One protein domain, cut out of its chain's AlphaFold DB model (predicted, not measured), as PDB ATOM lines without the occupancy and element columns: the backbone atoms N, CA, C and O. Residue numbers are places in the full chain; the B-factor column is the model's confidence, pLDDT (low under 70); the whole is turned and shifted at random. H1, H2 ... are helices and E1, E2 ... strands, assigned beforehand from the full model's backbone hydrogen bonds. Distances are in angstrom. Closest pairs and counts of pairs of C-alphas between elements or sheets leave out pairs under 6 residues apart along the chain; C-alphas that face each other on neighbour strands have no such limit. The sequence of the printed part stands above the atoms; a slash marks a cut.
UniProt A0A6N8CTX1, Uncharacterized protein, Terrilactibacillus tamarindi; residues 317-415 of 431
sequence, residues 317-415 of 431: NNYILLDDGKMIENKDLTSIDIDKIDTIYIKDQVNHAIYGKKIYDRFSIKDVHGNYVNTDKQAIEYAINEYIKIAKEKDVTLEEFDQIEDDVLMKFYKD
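This is residues 317 to 415 of the 431 residues of an uncharacterized protein of Terrilactibacillus tamarindi (UniProt A0A6N8CTX1). A small, twisted antiparallel sheet of four strands is joined by a helical hairpin, H2 and H3, which meets it near the hairpin's linked end and reaches away past it at the other. The short helix H1 runs on from the last strand, E4, and packs on both helices of the hairpin. The printed part has 99 residues, with four named strands and then three named helices, in the order E1 E2 E3 E4 H1 H2 H3; the sheet's order is E2 E1 E3 E4. The class is mixed, helices and strands, and the whole is compact, with a radius of gyration of the C-alphas of 13.4 A and spans of 35 by 29 by 22 A.

In the sheet, the inner strands E1, residues 318 to 322, and E3, residues 341 to 347, are antiparallel neighbours, with N 321 and O 343 2.8 A apart, within hydrogen-bond range. The edge strand E2, residues 327 to 329, forms a hairpin with E1; N 328 and O 320 are 2.9 A apart. On the other side of E3, the edge strand E4, residues 354 to 358, forms a hairpin with E3; N 355 and O 346 are 2.8 A apart. From edge to edge the strands' lines turn by 59 degrees. H1, residues 359 to 363, is on the sheet but only grazes it. H2, residues 376 to 391, only grazes the sheet with residues 384 to 391, and H3, residues 398 to 413, with residues 398 to 401. H2 and H3 touch, their closest C-alphas, those of Ala 379 and Val 408, being 6.1 A apart. They run opposite ways at a shallow tilt of 32 degrees, only just short of steep, as a helical hairpin. H1 touches H2, with residues 376 to 383 of H2 alone; the closest C-alphas, those of Phe 363 and Ile 380, are 5.8 A apart. H1 also touches H3, with residues 405 to 409 of H3 alone; the closest C-alphas, those of Phe 363 and Glu 405, are 6.5 A apart. In H1, H2 and H3 every O i to N i+4 pair is within hydrogen-bond range.

E3 is the longest strand, 17.8 A from first to last C-alpha; E1 measures 13.6 A, E4 13.2 A and E2 6.7 A. E1 begins at C-alpha 318 (19.784, -22.142, -30.562). H1 measures 6.1 A. H2 measures 21.9 A and begins at C-alpha 376 (41.642, -18.229, -38.013). H3 measures 21.6 A and ends at C-alpha 413 (42.523, -8.292, -35.901).

The C-alphas farthest apart, those of His 369 and Glu 393, are 39.7 A apart. The printed part has no cut. The links E2 to E3 and H1 to H2 are long; the latter, residues 364 to 375, lies 11 to 24 A from the mean of the C-alphas. The mean pLDDT of the printed part is 73.5, and 36 residues are under 70, among them 349 to 357 and 364 to 376.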
ATOM      1  N   ASN A 317      15.730 -23.001 -29.580       63.06
ATOM      2  CA  ASN A 317      16.104 -21.593 -29.529       63.06
ATOM      3  C   ASN A 317      17.462 -21.388 -30.205       63.06
ATOM      4  O   ASN A 317      17.557 -20.550 -31.081       63.06
ATOM      5  N   ASN A 318      18.473 -22.207 -29.912       71.50
ATOM      6  CA  ASN A 318      19.784 -22.142 -30.562       71.50
ATOM      7  C   ASN A 318      20.391 -23.549 -30.693       71.50
ATOM      8  O   ASN A 318      20.221 -24.377 -29.790       71.50
ATOM      9  N   TYR A 319      21.099 -23.826 -31.790       77.06
ATOM     10  CA  TYR A 319      21.759 -25.120 -32.008       77.06
ATOM     11  C   TYR A 319      22.998 -25.006 -32.906       77.06
ATOM     12  O   TYR A 319      23.166 -24.063 -33.680       77.06
ATOM     13  N   ILE A 320      23.871 -26.006 -32.796       76.75
ATOM     14  CA  ILE A 320      25.103 -26.138 -33.572       76.75
ATOM     15  C   ILE A 320      24.961 -27.314 -34.548       76.75
ATOM     16  O   ILE A 320      24.609 -28.416 -34.127       76.75
ATOM     17  N   LEU A 321      25.244 -27.089 -35.834       76.62
ATOM     18  CA  LEU A 321      25.321 -28.121 -36.871       76.62
ATOM     19  C   LEU A 321      26.777 -28.549 -37.071       76.62
ATOM     20  O   LEU A 321      27.642 -27.720 -37.367       76.62
ATOM     21  N   LEU A 322      27.028 -29.845 -36.920       80.31
ATOM     22  CA  LEU A 322      28.316 -30.458 -37.206       80.31
ATOM     23  C   LEU A 322      28.469 -30.791 -38.698       80.31
ATOM     24  O   LEU A 322      27.487 -30.893 -39.434       80.31
ATOM     25  N   ASP A 323      29.709 -30.990 -39.130       78.12
ATOM     26  CA  ASP A 323      30.100 -31.364 -40.493       78.12
ATOM     27  C   ASP A 323      29.495 -32.701 -40.969       78.12
ATOM     28  O   ASP A 323      29.196 -32.864 -42.153       78.12
ATOM     29  N   ASP A 324      29.245 -33.631 -40.045       71.62
ATOM     30  CA  ASP A 324      28.553 -34.904 -40.280       71.62
ATOM     31  C   ASP A 324      27.015 -34.781 -40.360       71.62
ATOM     32  O   ASP A 324      26.312 -35.778 -40.548       71.62
ATOM     33  N   GLY A 325      26.481 -33.561 -40.236       69.75
ATOM     34  CA  GLY A 325      25.051 -33.261 -40.271       69.75
ATOM     35  C   GLY A 325      24.333 -33.445 -38.932       69.75
ATOM     36  O   GLY A 325      23.116 -33.252 -38.858       69.75
ATOM     37  N   LYS A 326      25.040 -33.807 -37.855       76.00
ATOM     38  CA  LYS A 326      24.456 -33.923 -36.516       76.00
ATOM     39  C   LYS A 326      24.201 -32.542 -35.907       76.00
ATOM     40  O   LYS A 326      25.034 -31.646 -35.986       76.00
ATOM     41  N   MET A 327      23.061 -32.391 -35.235       76.94
ATOM     42  CA  MET A 327      22.697 -31.168 -34.511       76.94
ATOM     43  C   MET A 327      22.880 -31.341 -33.001       76.94
ATOM     44  O   MET A 327      22.529 -32.388 -32.450       76.94
ATOM     45  N   ILE A 328      23.412 -30.314 -32.334       77.31
ATOM     46  CA  ILE A 328      23.593 -30.264 -30.877       77.31
ATOM     47  C   ILE A 328      22.868 -29.037 -30.319       77.31
ATOM     48  O   ILE A 328      23.090 -27.917 -30.779       77.31
ATOM     49  N   GLU A 329      21.998 -29.247 -29.330       73.19
ATOM     50  CA  GLU A 329      21.281 -28.170 -28.640       73.19
ATOM     51  C   GLU A 329      22.199 -27.442 -27.647       73.19
ATOM     52  O   GLU A 329      23.041 -28.066 -27.000       73.19
ATOM     53  N   ASN A 330      22.010 -26.129 -27.471       70.50
ATOM     54  CA  ASN A 330      22.890 -25.312 -26.624       70.50
ATOM     55  C   ASN A 330      23.042 -25.819 -25.180       70.50
ATOM     56  O   ASN A 330      24.141 -25.826 -24.633       70.50
ATOM     57  N   LYS A 331      21.950 -26.289 -24.579       65.81
ATOM     58  CA  LYS A 331      21.922 -26.837 -23.212       65.81
ATOM     59  C   LYS A 331      22.737 -28.128 -23.033       65.81
ATOM     60  O   LYS A 331      23.099 -28.455 -21.908       65.81
ATOM     61  N   ASP A 332      23.057 -28.821 -24.126       68.44
ATOM     62  CA  ASP A 332      23.846 -30.059 -24.123       68.44
ATOM     63  C   ASP A 332      25.334 -29.800 -24.459       68.44
ATOM     64  O   ASP A 332      26.128 -30.733 -24.603       68.44
ATOM     65  N   LEU A 333      25.745 -28.527 -24.566       69.69
ATOM     66  CA  LEU A 333      27.120 -28.118 -24.862       69.69
ATOM     67  C   LEU A 333      28.038 -28.261 -23.642       69.69
ATOM     68  O   LEU A 333      28.266 -27.316 -22.886       69.69
ATOM     69  N   THR A 334      28.646 -29.434 -23.465       63.97
ATOM     70  CA  THR A 334      29.705 -29.627 -22.455       63.97
ATOM     71  C   THR A 334      31.097 -29.332 -23.018       63.97
ATOM     72  O   THR A 334      31.869 -28.608 -22.381       63.97
ATOM     73  N   SER A 335      31.383 -29.856 -24.216       66.56
ATOM     74  CA  SER A 335      32.613 -29.682 -25.003       66.56
ATOM     75  C   SER A 335      32.378 -30.176 -26.438       66.56
ATOM     76  O   SER A 335      31.937 -31.314 -26.608       66.56
ATOM     77  N   ILE A 336      32.689 -29.370 -27.455       71.94
ATOM     78  CA  ILE A 336      32.614 -29.764 -28.870       71.94
ATOM     79  C   ILE A 336      33.986 -29.594 -29.514       71.94
ATOM     80  O   ILE A 336      34.689 -28.622 -29.243       71.94
ATOM     81  N   ASP A 337      34.349 -30.550 -30.367       78.31
ATOM     82  CA  ASP A 337      35.499 -30.438 -31.256       78.31
ATOM     83  C   ASP A 337      35.212 -29.389 -32.337       78.31
ATOM     84  O   ASP A 337      34.327 -29.567 -33.174       78.31
ATOM     85  N   ILE A 338      35.939 -28.277 -32.280       72.25
ATOM     86  CA  ILE A 338      35.715 -27.082 -33.103       72.25
ATOM     87  C   ILE A 338      35.902 -27.382 -34.588       72.25
ATOM     88  O   ILE A 338      35.199 -26.812 -35.419       72.25
ATOM     89  N   ASP A 339      36.788 -28.326 -34.917       75.12
ATOM     90  CA  ASP A 339      37.044 -28.732 -36.299       75.12
ATOM     91  C   ASP A 339      35.833 -29.447 -36.928       75.12
ATOM     92  O   ASP A 339      35.748 -29.534 -38.150       75.12
ATOM     93  N   LYS A 340      34.878 -29.917 -36.112       79.81
ATOM     94  CA  LYS A 340      33.658 -30.598 -36.569       79.81
ATOM     95  C   LYS A 340      32.465 -29.673 -36.710       79.81
ATOM     96  O   LYS A 340      31.388 -30.148 -37.044       79.81
ATOM     97  N   ILE A 341      32.598 -28.382 -36.409       78.69
ATOM     98  CA  ILE A 341      31.461 -27.469 -36.472       78.69
ATOM     99  C   ILE A 341      31.380 -26.811 -37.849       78.69
ATOM    100  O   ILE A 341      32.303 -26.111 -38.261       78.69
ATOM    101  N   ASP A 342      30.246 -26.974 -38.530       77.88
ATOM    102  CA  ASP A 342      29.975 -26.298 -39.802       77.88
ATOM    103  C   ASP A 342      29.280 -24.945 -39.571       77.88
ATOM    104  O   ASP A 342      29.794 -23.886 -39.947       77.88
ATOM    105  N   THR A 343      28.124 -24.960 -38.896       78.25
ATOM    106  CA  THR A 343      27.225 -23.797 -38.816       78.25
ATOM    107  C   THR A 343      26.639 -23.621 -37.412       78.25
ATOM    108  O   THR A 343      26.177 -24.582 -36.798       78.25
ATOM    109  N   ILE A 344      26.596 -22.379 -36.915       79.31
ATOM    110  CA  ILE A 344      25.844 -22.012 -35.702       79.31
ATOM    111  C   ILE A 344      24.533 -21.358 -36.116       79.31
ATOM    112  O   ILE A 344      24.521 -20.474 -36.977       79.31
ATOM    113  N   TYR A 345      23.441 -21.793 -35.492       78.25
ATOM    114  CA  TYR A 345      22.108 -21.263 -35.721       78.25
ATOM    115  C   TYR A 345      21.574 -20.580 -34.469       78.25
ATOM    116  O   TYR A 345      21.469 -21.202 -33.409       78.25
ATOM    117  N   ILE A 346      21.217 -19.304 -34.622       74.94
ATOM    118  CA  ILE A 346      20.698 -18.469 -33.538       74.94
ATOM    119  C   ILE A 346      19.312 -17.966 -33.892       74.94
ATOM    120  O   ILE A 346      19.105 -17.410 -34.975       74.94
ATOM    121  N   LYS A 347      18.359 -18.151 -32.981       69.81
ATOM    122  CA  LYS A 347      17.000 -17.645 -33.158       69.81
ATOM    123  C   LYS A 347      16.909 -16.207 -32.686       69.81
ATOM    124  O   LYS A 347      17.134 -15.888 -31.520       69.81
ATOM    125  N   ASP A 348      16.501 -15.344 -33.599       70.06
ATOM    126  CA  ASP A 348      16.094 -13.992 -33.269       70.06
ATOM    127  C   ASP A 348      14.715 -14.040 -32.604       70.06
ATOM    128  O   ASP A 348      13.713 -14.445 -33.200       70.06
ATOM    129  N   GLN A 349      14.676 -13.644 -31.335       61.62
ATOM    130  CA  GLN A 349      13.457 -13.644 -30.536       61.62
ATOM    131  C   GLN A 349      12.438 -12.597 -31.006       61.62
ATOM    132  O   GLN A 349      11.252 -12.761 -30.726       61.62
ATOM    133  N   VAL A 350      12.870 -11.557 -31.729       62.91
ATOM    134  CA  VAL A 350      12.009 -10.465 -32.204       62.91
ATOM    135  C   VAL A 350      11.303 -10.854 -33.501       62.91
ATOM    136  O   VAL A 350      10.096 -10.666 -33.627       62.91
ATOM    137  N   ASN A 351      12.040 -11.428 -34.453       59.62
ATOM    138  CA  ASN A 351      11.502 -11.788 -35.770       59.62
ATOM    139  C   ASN A 351      11.079 -13.261 -35.886       59.62
ATOM    140  O   ASN A 351      10.587 -13.674 -36.934       59.62
ATOM    141  N   HIS A 352      11.291 -14.066 -34.837       58.12
ATOM    142  CA  HIS A 352      11.111 -15.524 -34.839       58.12
ATOM    143  C   HIS A 352      11.865 -16.252 -35.972       58.12
ATOM    144  O   HIS A 352      11.537 -17.392 -36.301       58.12
ATOM    145  N   ALA A 353      12.884 -15.611 -36.549       59.31
ATOM    146  CA  ALA A 353      13.705 -16.148 -37.626       59.31
ATOM    147  C   ALA A 353      14.946 -16.848 -37.058       59.31
ATOM    148  O   ALA A 353      15.498 -16.427 -36.041       59.31
ATOM    149  N   ILE A 354      15.398 -17.911 -37.724       64.12
ATOM    150  CA  ILE A 354      16.620 -18.637 -37.362       64.12
ATOM    151  C   ILE A 354      17.730 -18.231 -38.332       64.12
ATOM    152  O   ILE A 354      17.623 -18.423 -39.542       64.12
ATOM    153  N   TYR A 355      18.813 -17.673 -37.796       67.31
ATOM    154  CA  TYR A 355      19.967 -17.232 -38.568       67.31
ATOM    155  C   TYR A 355      21.080 -18.273 -38.494       67.31
ATOM    156  O   TYR A 355      21.729 -18.418 -37.462       67.31
ATOM    157  N   GLY A 356      21.313 -18.980 -39.602       65.50
ATOM    158  CA  GLY A 356      22.464 -19.867 -39.768       65.50
ATOM    159  C   GLY A 356      23.683 -19.119 -40.286       65.50
ATOM    160  O   GLY A 356      23.599 -18.410 -41.294       65.50
ATOM    161  N   LYS A 357      24.827 -19.272 -39.618       69.19
ATOM    162  CA  LYS A 357      26.098 -18.685 -40.056       69.19
ATOM    163  C   LYS A 357      27.218 -19.715 -39.982       69.19
ATOM    164  O   LYS A 357      27.487 -20.275 -38.918       69.19
ATOM    165  N   LYS A 358      27.876 -19.943 -41.120       72.31
ATOM    166  CA  LYS A 358      29.091 -20.756 -41.186       72.31
ATOM    167  C   LYS A 358      30.181 -20.082 -40.369       72.31
ATOM    168  O   LYS A 358      30.504 -18.921 -40.618       72.31
ATOM    169  N   ILE A 359      30.737 -20.804 -39.403       69.12
ATOM    170  CA  ILE A 359      31.688 -20.252 -38.423       69.12
ATOM    171  C   ILE A 359      32.906 -19.659 -39.124       69.12
ATOM    172  O   ILE A 359      33.298 -18.524 -38.854       69.12
ATOM    173  N   TYR A 360      33.453 -20.406 -40.082       66.69
ATOM    174  CA  TYR A 360      34.624 -19.993 -40.846       66.69
ATOM    175  C   TYR A 360      34.377 -18.755 -41.705       66.69
ATOM    176  O   TYR A 360      35.315 -18.011 -41.957       66.69
ATOM    177  N   ASP A 361      33.148 -18.495 -42.147       67.31
ATOM    178  CA  ASP A 361      32.853 -17.306 -42.951       67.31
ATOM    179  C   ASP A 361      32.705 -16.040 -42.110       67.31
ATOM    180  O   ASP A 361      32.857 -14.946 -42.648       67.31
ATOM    181  N   ARG A 362      32.391 -16.180 -40.818       69.69
ATOM    182  CA  ARG A 362      32.087 -15.041 -39.950       69.69
ATOM    183  C   ARG A 362      33.259 -14.613 -39.075       69.69
ATOM    184  O   ARG A 362      33.500 -13.423 -38.933       69.69
ATOM    185  N   PHE A 363      34.016 -15.566 -38.538       70.81
ATOM    186  CA  PHE A 363      35.133 -15.266 -37.632       70.81
ATOM    187  C   PHE A 363      36.509 -15.289 -38.309       70.81
ATOM    188  O   PHE A 363      37.513 -15.044 -37.644       70.81
ATOM    189  N   SER A 364      36.559 -15.558 -39.617       67.44
ATOM    190  CA  SER A 364      37.790 -15.488 -40.411       67.44
ATOM    191  C   SER A 364      37.784 -14.249 -41.300       67.44
ATOM    192  O   SER A 364      36.755 -13.890 -41.875       67.44
ATOM    193  N   ILE A 365      38.949 -13.634 -41.497       65.56
ATOM    194  CA  ILE A 365      39.094 -12.511 -42.431       65.56
ATOM    195  C   ILE A 365      39.621 -13.022 -43.770       65.56
ATOM    196  O   ILE A 365      40.618 -13.743 -43.822       65.56
ATOM    197  N   LYS A 366      38.967 -12.609 -44.860       62.38
ATOM    198  CA  LYS A 366      39.442 -12.839 -46.228       62.38
ATOM    199  C   LYS A 366      40.345 -11.686 -46.676       62.38
ATOM    200  O   LYS A 366      40.050 -10.523 -46.403       62.38
ATOM    201  N   ASP A 367      41.438 -11.999 -47.362       62.72
ATOM    202  CA  ASP A 367      42.257 -11.010 -48.058       62.72
ATOM    203  C   ASP A 367      41.498 -10.403 -49.251       62.72
ATOM    204  O   ASP A 367      40.386 -10.798 -49.608       62.72
ATOM    205  N   VAL A 368      42.137  -9.439 -49.915       57.03
ATOM    206  CA  VAL A 368      41.621  -8.779 -51.126       57.03
ATOM    207  C   VAL A 368      41.395  -9.731 -52.312       57.03
ATOM    208  O   VAL A 368      40.864  -9.315 -53.340       57.03
ATOM    209  N   HIS A 369      41.809 -10.991 -52.206       59.59
ATOM    210  CA  HIS A 369      41.638 -12.037 -53.211       59.59
ATOM    211  C   HIS A 369      40.646 -13.121 -52.766       59.59
ATOM    212  O   HIS A 369      40.414 -14.074 -53.507       59.59
ATOM    213  N   GLY A 370      40.010 -12.956 -51.600       60.22
ATOM    214  CA  GLY A 370      39.014 -13.881 -51.071       60.22
ATOM    215  C   GLY A 370      39.593 -15.069 -50.295       60.22
ATOM    216  O   GLY A 370      38.819 -15.944 -49.909       60.22
ATOM    217  N   ASN A 371      40.906 -15.114 -50.046       62.62
ATOM    218  CA  ASN A 371      41.551 -16.189 -49.288       62.62
ATOM    219  C   ASN A 371      41.564 -15.873 -47.792       62.62
ATOM    220  O   ASN A 371      41.805 -14.736 -47.401       62.62
ATOM    221  N   TYR A 372      41.360 -16.876 -46.945       61.75
ATOM    222  CA  TYR A 372      41.409 -16.709 -45.490       61.75
ATOM    223  C   TYR A 372      42.839 -16.415 -44.993       61.75
ATOM    224  O   TYR A 372      43.800 -17.051 -45.436       61.75
ATOM    225  N   VAL A 373      43.000 -15.429 -44.101       56.78
ATOM    226  CA  VAL A 373      44.314 -14.927 -43.656       56.78
ATOM    227  C   VAL A 373      44.688 -15.437 -42.261       56.78
ATOM    228  O   VAL A 373      44.224 -14.929 -41.245       56.78
ATOM    229  N   ASN A 374      45.649 -16.365 -42.248       53.34
ATOM    230  CA  ASN A 374      46.441 -16.904 -41.133       53.34
ATOM    231  C   ASN A 374      46.301 -16.195 -39.756       53.34
ATOM    232  O   ASN A 374      47.094 -15.318 -39.400       53.34
ATOM    233  N   THR A 375      45.264 -16.595 -39.010       56.53
ATOM    234  CA  THR A 375      45.095 -16.640 -37.531       56.53
ATOM    235  C   THR A 375      43.761 -17.315 -37.144       56.53
ATOM    236  O   THR A 375      43.348 -17.277 -35.987       56.53
ATOM    237  N   ASP A 376      43.078 -17.954 -38.102       67.00
ATOM    238  CA  ASP A 376      41.642 -18.229 -38.013       67.00
ATOM    239  C   ASP A 376      41.288 -19.267 -36.951       67.00
ATOM    240  O   ASP A 376      40.286 -19.112 -36.264       67.00
ATOM    241  N   LYS A 377      42.136 -20.277 -36.722       72.88
ATOM    242  CA  LYS A 377      41.808 -21.329 -35.753       72.88
ATOM    243  C   LYS A 377      41.721 -20.807 -34.316       72.88
ATOM    244  O   LYS A 377      40.777 -21.145 -33.622       72.88
ATOM    245  N   GLN A 378      42.634 -19.933 -33.888       76.38
ATOM    246  CA  GLN A 378      42.608 -19.371 -32.527       76.38
ATOM    247  C   GLN A 378      41.468 -18.361 -32.331       76.38
ATOM    248  O   GLN A 378      40.883 -18.292 -31.251       76.38
ATOM    249  N   ALA A 379      41.148 -17.586 -33.371       78.19
ATOM    250  CA  ALA A 379      40.028 -16.650 -33.367       78.19
ATOM    251  C   ALA A 379      38.683 -17.393 -33.306       78.19
ATOM    252  O   ALA A 379      37.838 -17.073 -32.470       78.19
ATOM    253  N   ILE A 380      38.528 -18.438 -34.124       78.50
ATOM    254  CA  ILE A 380      37.375 -19.340 -34.102       78.50
ATOM    255  C   ILE A 380      37.294 -20.060 -32.754       78.50
ATOM    256  O   ILE A 380      36.236 -20.067 -32.134       78.50
ATOM    257  N   GLU A 381      38.400 -20.605 -32.245       82.50
ATOM    258  CA  GLU A 381      38.435 -21.254 -30.932       82.50
ATOM    259  C   GLU A 381      37.984 -20.313 -29.815       82.50
ATOM    260  O   GLU A 381      37.199 -20.708 -28.954       82.50
ATOM    261  N   TYR A 382      38.425 -19.055 -29.833       84.50
ATOM    262  CA  TYR A 382      37.963 -18.052 -28.878       84.50
ATOM    263  C   TYR A 382      36.461 -17.770 -29.018       84.50
ATOM    264  O   TYR A 382      35.747 -17.809 -28.016       84.50
ATOM    265  N   ALA A 383      35.976 -17.553 -30.245       83.25
ATOM    266  CA  ALA A 383      34.567 -17.283 -30.523       83.25
ATOM    267  C   ALA A 383      33.654 -18.418 -30.032       83.25
ATOM    268  O   ALA A 383      32.663 -18.181 -29.343       83.25
ATOM    269  N   ILE A 384      34.020 -19.666 -30.342       83.06
ATOM    270  CA  ILE A 384      33.254 -20.853 -29.953       83.06
ATOM    271  C   ILE A 384      33.279 -21.056 -28.440       83.06
ATOM    272  O   ILE A 384      32.255 -21.408 -27.856       83.06
ATOM    273  N   ASN A 385      34.407 -20.797 -27.781       85.50
ATOM    274  CA  ASN A 385      34.491 -20.913 -26.328       85.50
ATOM    275  C   ASN A 385      33.634 -19.864 -25.603       85.50
ATOM    276  O   ASN A 385      32.937 -20.221 -24.650       85.50
ATOM    277  N   GLU A 386      33.629 -18.604 -26.051       85.50
ATOM    278  CA  GLU A 386      32.735 -17.586 -25.479       85.50
ATOM    279  C   GLU A 386      31.261 -17.896 -25.787       85.50
ATOM    280  O   GLU A 386      30.422 -17.789 -24.894       85.50
ATOM    281  N   TYR A 387      30.944 -18.402 -26.985       84.75
ATOM    282  CA  TYR A 387      29.595 -18.880 -27.304       84.75
ATOM    283  C   TYR A 387      29.144 -19.994 -26.352       84.75
ATOM    284  O   TYR A 387      28.082 -19.891 -25.740       84.75
ATOM    285  N   ILE A 388      29.958 -21.045 -26.181       82.75
ATOM    286  CA  ILE A 388      29.656 -22.180 -25.292       82.75
ATOM    287  C   ILE A 388      29.469 -21.703 -23.849       82.75
ATOM    288  O   ILE A 388      28.599 -22.201 -23.138       82.75
ATOM    289  N   LYS A 389      30.280 -20.743 -23.399       85.44
ATOM    290  CA  LYS A 389      30.195 -20.180 -22.050       85.44
ATOM    291  C   LYS A 389      28.852 -19.497 -21.799       85.44
ATOM    292  O   LYS A 389      28.238 -19.782 -20.778       85.44
ATOM    293  N   ILE A 390      28.368 -18.670 -22.729       83.38
ATOM    294  CA  ILE A 390      27.042 -18.037 -22.609       83.38
ATOM    295  C   ILE A 390      25.935 -19.096 -22.735       83.38
ATOM    296  O   ILE A 390      25.021 -19.133 -21.912       83.38
ATOM    297  N   ALA A 391      26.065 -20.006 -23.707       79.56
ATOM    298  CA  ALA A 391      25.096 -21.065 -23.995       79.56
ATOM    299  C   ALA A 391      24.860 -22.043 -22.826       79.56
ATOM    300  O   ALA A 391      23.788 -22.640 -22.737       79.56
ATOM    301  N   LYS A 392      25.842 -22.201 -21.926       80.75
ATOM    302  CA  LYS A 392      25.716 -23.002 -20.696       80.75
ATOM    303  C   LYS A 392      24.789 -22.376 -19.656       80.75
ATOM    304  O   LYS A 392      24.226 -23.100 -18.840       80.75
ATOM    305  N   GLU A 393      24.663 -21.055 -19.653       80.88
ATOM    306  CA  GLU A 393      23.890 -20.323 -18.647       80.88
ATOM    307  C   GLU A 393      22.497 -19.946 -19.159       80.88
ATOM    308  O   GLU A 393      21.537 -19.926 -18.387       80.88
ATOM    309  N   LYS A 394      22.378 -19.650 -20.458       79.56
ATOM    310  CA  LYS A 394      21.137 -19.205 -21.104       79.56
ATOM    311  C   LYS A 394      21.199 -19.359 -22.625       79.56
ATOM    312  O   LYS A 394      22.252 -19.614 -23.202       79.56
ATOM    313  N   ASP A 395      20.071 -19.143 -23.292       80.56
ATOM    314  CA  ASP A 395      20.047 -19.022 -24.750       80.56
ATOM    315  C   ASP A 395      20.774 -17.742 -25.200       80.56
ATOM    316  O   ASP A 395      20.411 -16.644 -24.782       80.56
ATOM    317  N   VAL A 396      21.783 -17.896 -26.064       80.44
ATOM    318  CA  VAL A 396      22.542 -16.799 -26.689       80.44
ATOM    319  C   VAL A 396      21.632 -15.990 -27.613       80.44
ATOM    320  O   VAL A 396      20.975 -16.561 -28.484       80.44
ATOM    321  N   THR A 397      21.580 -14.673 -27.450       83.12
ATOM    322  CA  THR A 397      20.828 -13.801 -28.368       83.12
ATOM    323  C   THR A 397      21.661 -13.418 -29.595       83.12
ATOM    324  O   THR A 397      22.883 -13.568 -29.615       83.12
ATOM    325  N   LEU A 398      21.012 -12.888 -30.639       79.69
ATOM    326  CA  LEU A 398      21.724 -12.394 -31.824       79.69
ATOM    327  C   LEU A 398      22.688 -11.245 -31.479       79.69
ATOM    328  O   LEU A 398      23.804 -11.222 -31.984       79.69
ATOM    329  N   GLU A 399      22.287 -10.341 -30.582       82.12
ATOM    330  CA  GLU A 399      23.131  -9.233 -30.109       82.12
ATOM    331  C   GLU A 399      24.363  -9.736 -29.347       82.12
ATOM    332  O   GLU A 399      25.466  -9.241 -29.556       82.12
ATOM    333  N   GLU A 400      24.200 -10.755 -28.498       84.88
ATOM    334  CA  GLU A 400      25.318 -11.368 -27.770       84.88
ATOM    335  C   GLU A 400      26.291 -12.074 -28.712       84.88
ATOM    336  O   GLU A 400      27.499 -12.045 -28.495       84.88
ATOM    337  N   PHE A 401      25.783 -12.687 -29.779       83.56
ATOM    338  CA  PHE A 401      26.632 -13.319 -30.779       83.56
ATOM    339  C   PHE A 401      27.383 -12.315 -31.651       83.56
ATOM    340  O   PHE A 401      28.568 -12.512 -31.914       83.56
ATOM    341  N   ASP A 402      26.723 -11.230 -32.059       82.25
ATOM    342  CA  ASP A 402      27.374 -10.119 -32.756       82.25
ATOM    343  C   ASP A 402      28.456  -9.479 -31.855       82.25
ATOM    344  O   ASP A 402      29.541  -9.152 -32.328       82.25
ATOM    345  N   GLN A 403      28.236  -9.409 -30.534       85.94
ATOM    346  CA  GLN A 403      29.257  -8.950 -29.585       85.94
ATOM    347  C   GLN A 403      30.474  -9.892 -29.514       85.94
ATOM    348  O   GLN A 403      31.606  -9.413 -29.436       85.94
ATOM    349  N   ILE A 404      30.280 -11.217 -29.575       85.75
ATOM    350  CA  ILE A 404      31.399 -12.177 -29.655       85.75
ATOM    351  C   ILE A 404      32.225 -11.926 -30.926       85.75
ATOM    352  O   ILE A 404      33.453 -11.985 -30.885       85.75
ATOM    353  N   GLU A 405      31.569 -11.648 -32.054       81.75
ATOM    354  CA  GLU A 405      32.239 -11.316 -33.317       81.75
ATOM    355  C   GLU A 405      33.071 -10.038 -33.197       81.75
ATOM    356  O   GLU A 405      34.256 -10.048 -33.543       81.75
ATOM    357  N   ASP A 406      32.498  -8.975 -32.637       81.00
ATOM    358  CA  ASP A 406      33.212  -7.723 -32.390       81.00
ATOM    359  C   ASP A 406      34.419  -7.926 -31.457       81.00
ATOM    360  O   ASP A 406      35.506  -7.396 -31.712       81.00
ATOM    361  N   ASP A 407      34.278  -8.751 -30.417       83.94
ATOM    362  CA  ASP A 407      35.363  -9.089 -29.495       83.94
ATOM    363  C   ASP A 407      36.489  -9.869 -30.193       83.94
ATOM    364  O   ASP A 407      37.673  -9.606 -29.955       83.94
ATOM    365  N   VAL A 408      36.149 -10.805 -31.087       81.38
ATOM    366  CA  VAL A 408      37.119 -11.539 -31.918       81.38
ATOM    367  C   VAL A 408      37.870 -10.571 -32.833       81.38
ATOM    368  O   VAL A 408      39.106 -10.589 -32.872       81.38
ATOM    369  N   LEU A 409      37.149  -9.679 -33.521       75.62
ATOM    370  CA  LEU A 409      37.725  -8.647 -34.386       75.62
ATOM    371  C   LEU A 409      38.690  -7.741 -33.612       75.62
ATOM    372  O   LEU A 409      39.834  -7.533 -34.025       75.62
ATOM    373  N   MET A 410      38.273  -7.266 -32.441       80.00
ATOM    374  CA  MET A 410      39.072  -6.378 -31.600       80.00
ATOM    375  C   MET A 410      40.286  -7.062 -30.968       80.00
ATOM    376  O   MET A 410      41.309  -6.413 -30.748       80.00
ATOM    377  N   LYS A 411      40.200  -8.357 -30.659       80.94
ATOM    378  CA  LYS A 411      41.278  -9.086 -29.980       80.94
ATOM    379  C   LYS A 411      42.328  -9.636 -30.938       80.94
ATOM    380  O   LYS A 411      43.511  -9.616 -30.605       80.94
ATOM    381  N   PHE A 412      41.917 -10.122 -32.107       77.50
ATOM    382  CA  PHE A 412      42.808 -10.832 -33.031       77.50
ATOM    383  C   PHE A 412      43.173 -10.024 -34.281       77.50
ATOM    384  O   PHE A 412      44.174 -10.332 -34.932       77.50
ATOM    385  N   TYR A 413      42.406  -8.978 -34.610       74.44
ATOM    386  CA  TYR A 413      42.523  -8.292 -35.901       74.44
ATOM    387  C   TYR A 413      42.684  -6.761 -35.814       74.44
ATOM    388  O   TYR A 413      42.943  -6.127 -36.833       74.44
ATOM    389  N   LYS A 414      42.638  -6.165 -34.615       68.94
ATOM    390  CA  LYS A 414      42.712  -4.706 -34.376       68.94
ATOM    391  C   LYS A 414      43.966  -4.001 -34.916       68.94
ATOM    392  O   LYS A 414      43.864  -2.853 -35.335       68.94
ATOM    393  N   ASP A 415      45.113  -4.682 -34.956       58.69
ATOM    394  CA  ASP A 415      46.391  -4.108 -35.425       58.69
ATOM    395  C   ASP A 415      46.739  -4.478 -36.878       58.69
ATOM    396  O   ASP A 415      47.744  -4.019 -37.428       58.69
TER     397      ASP A 415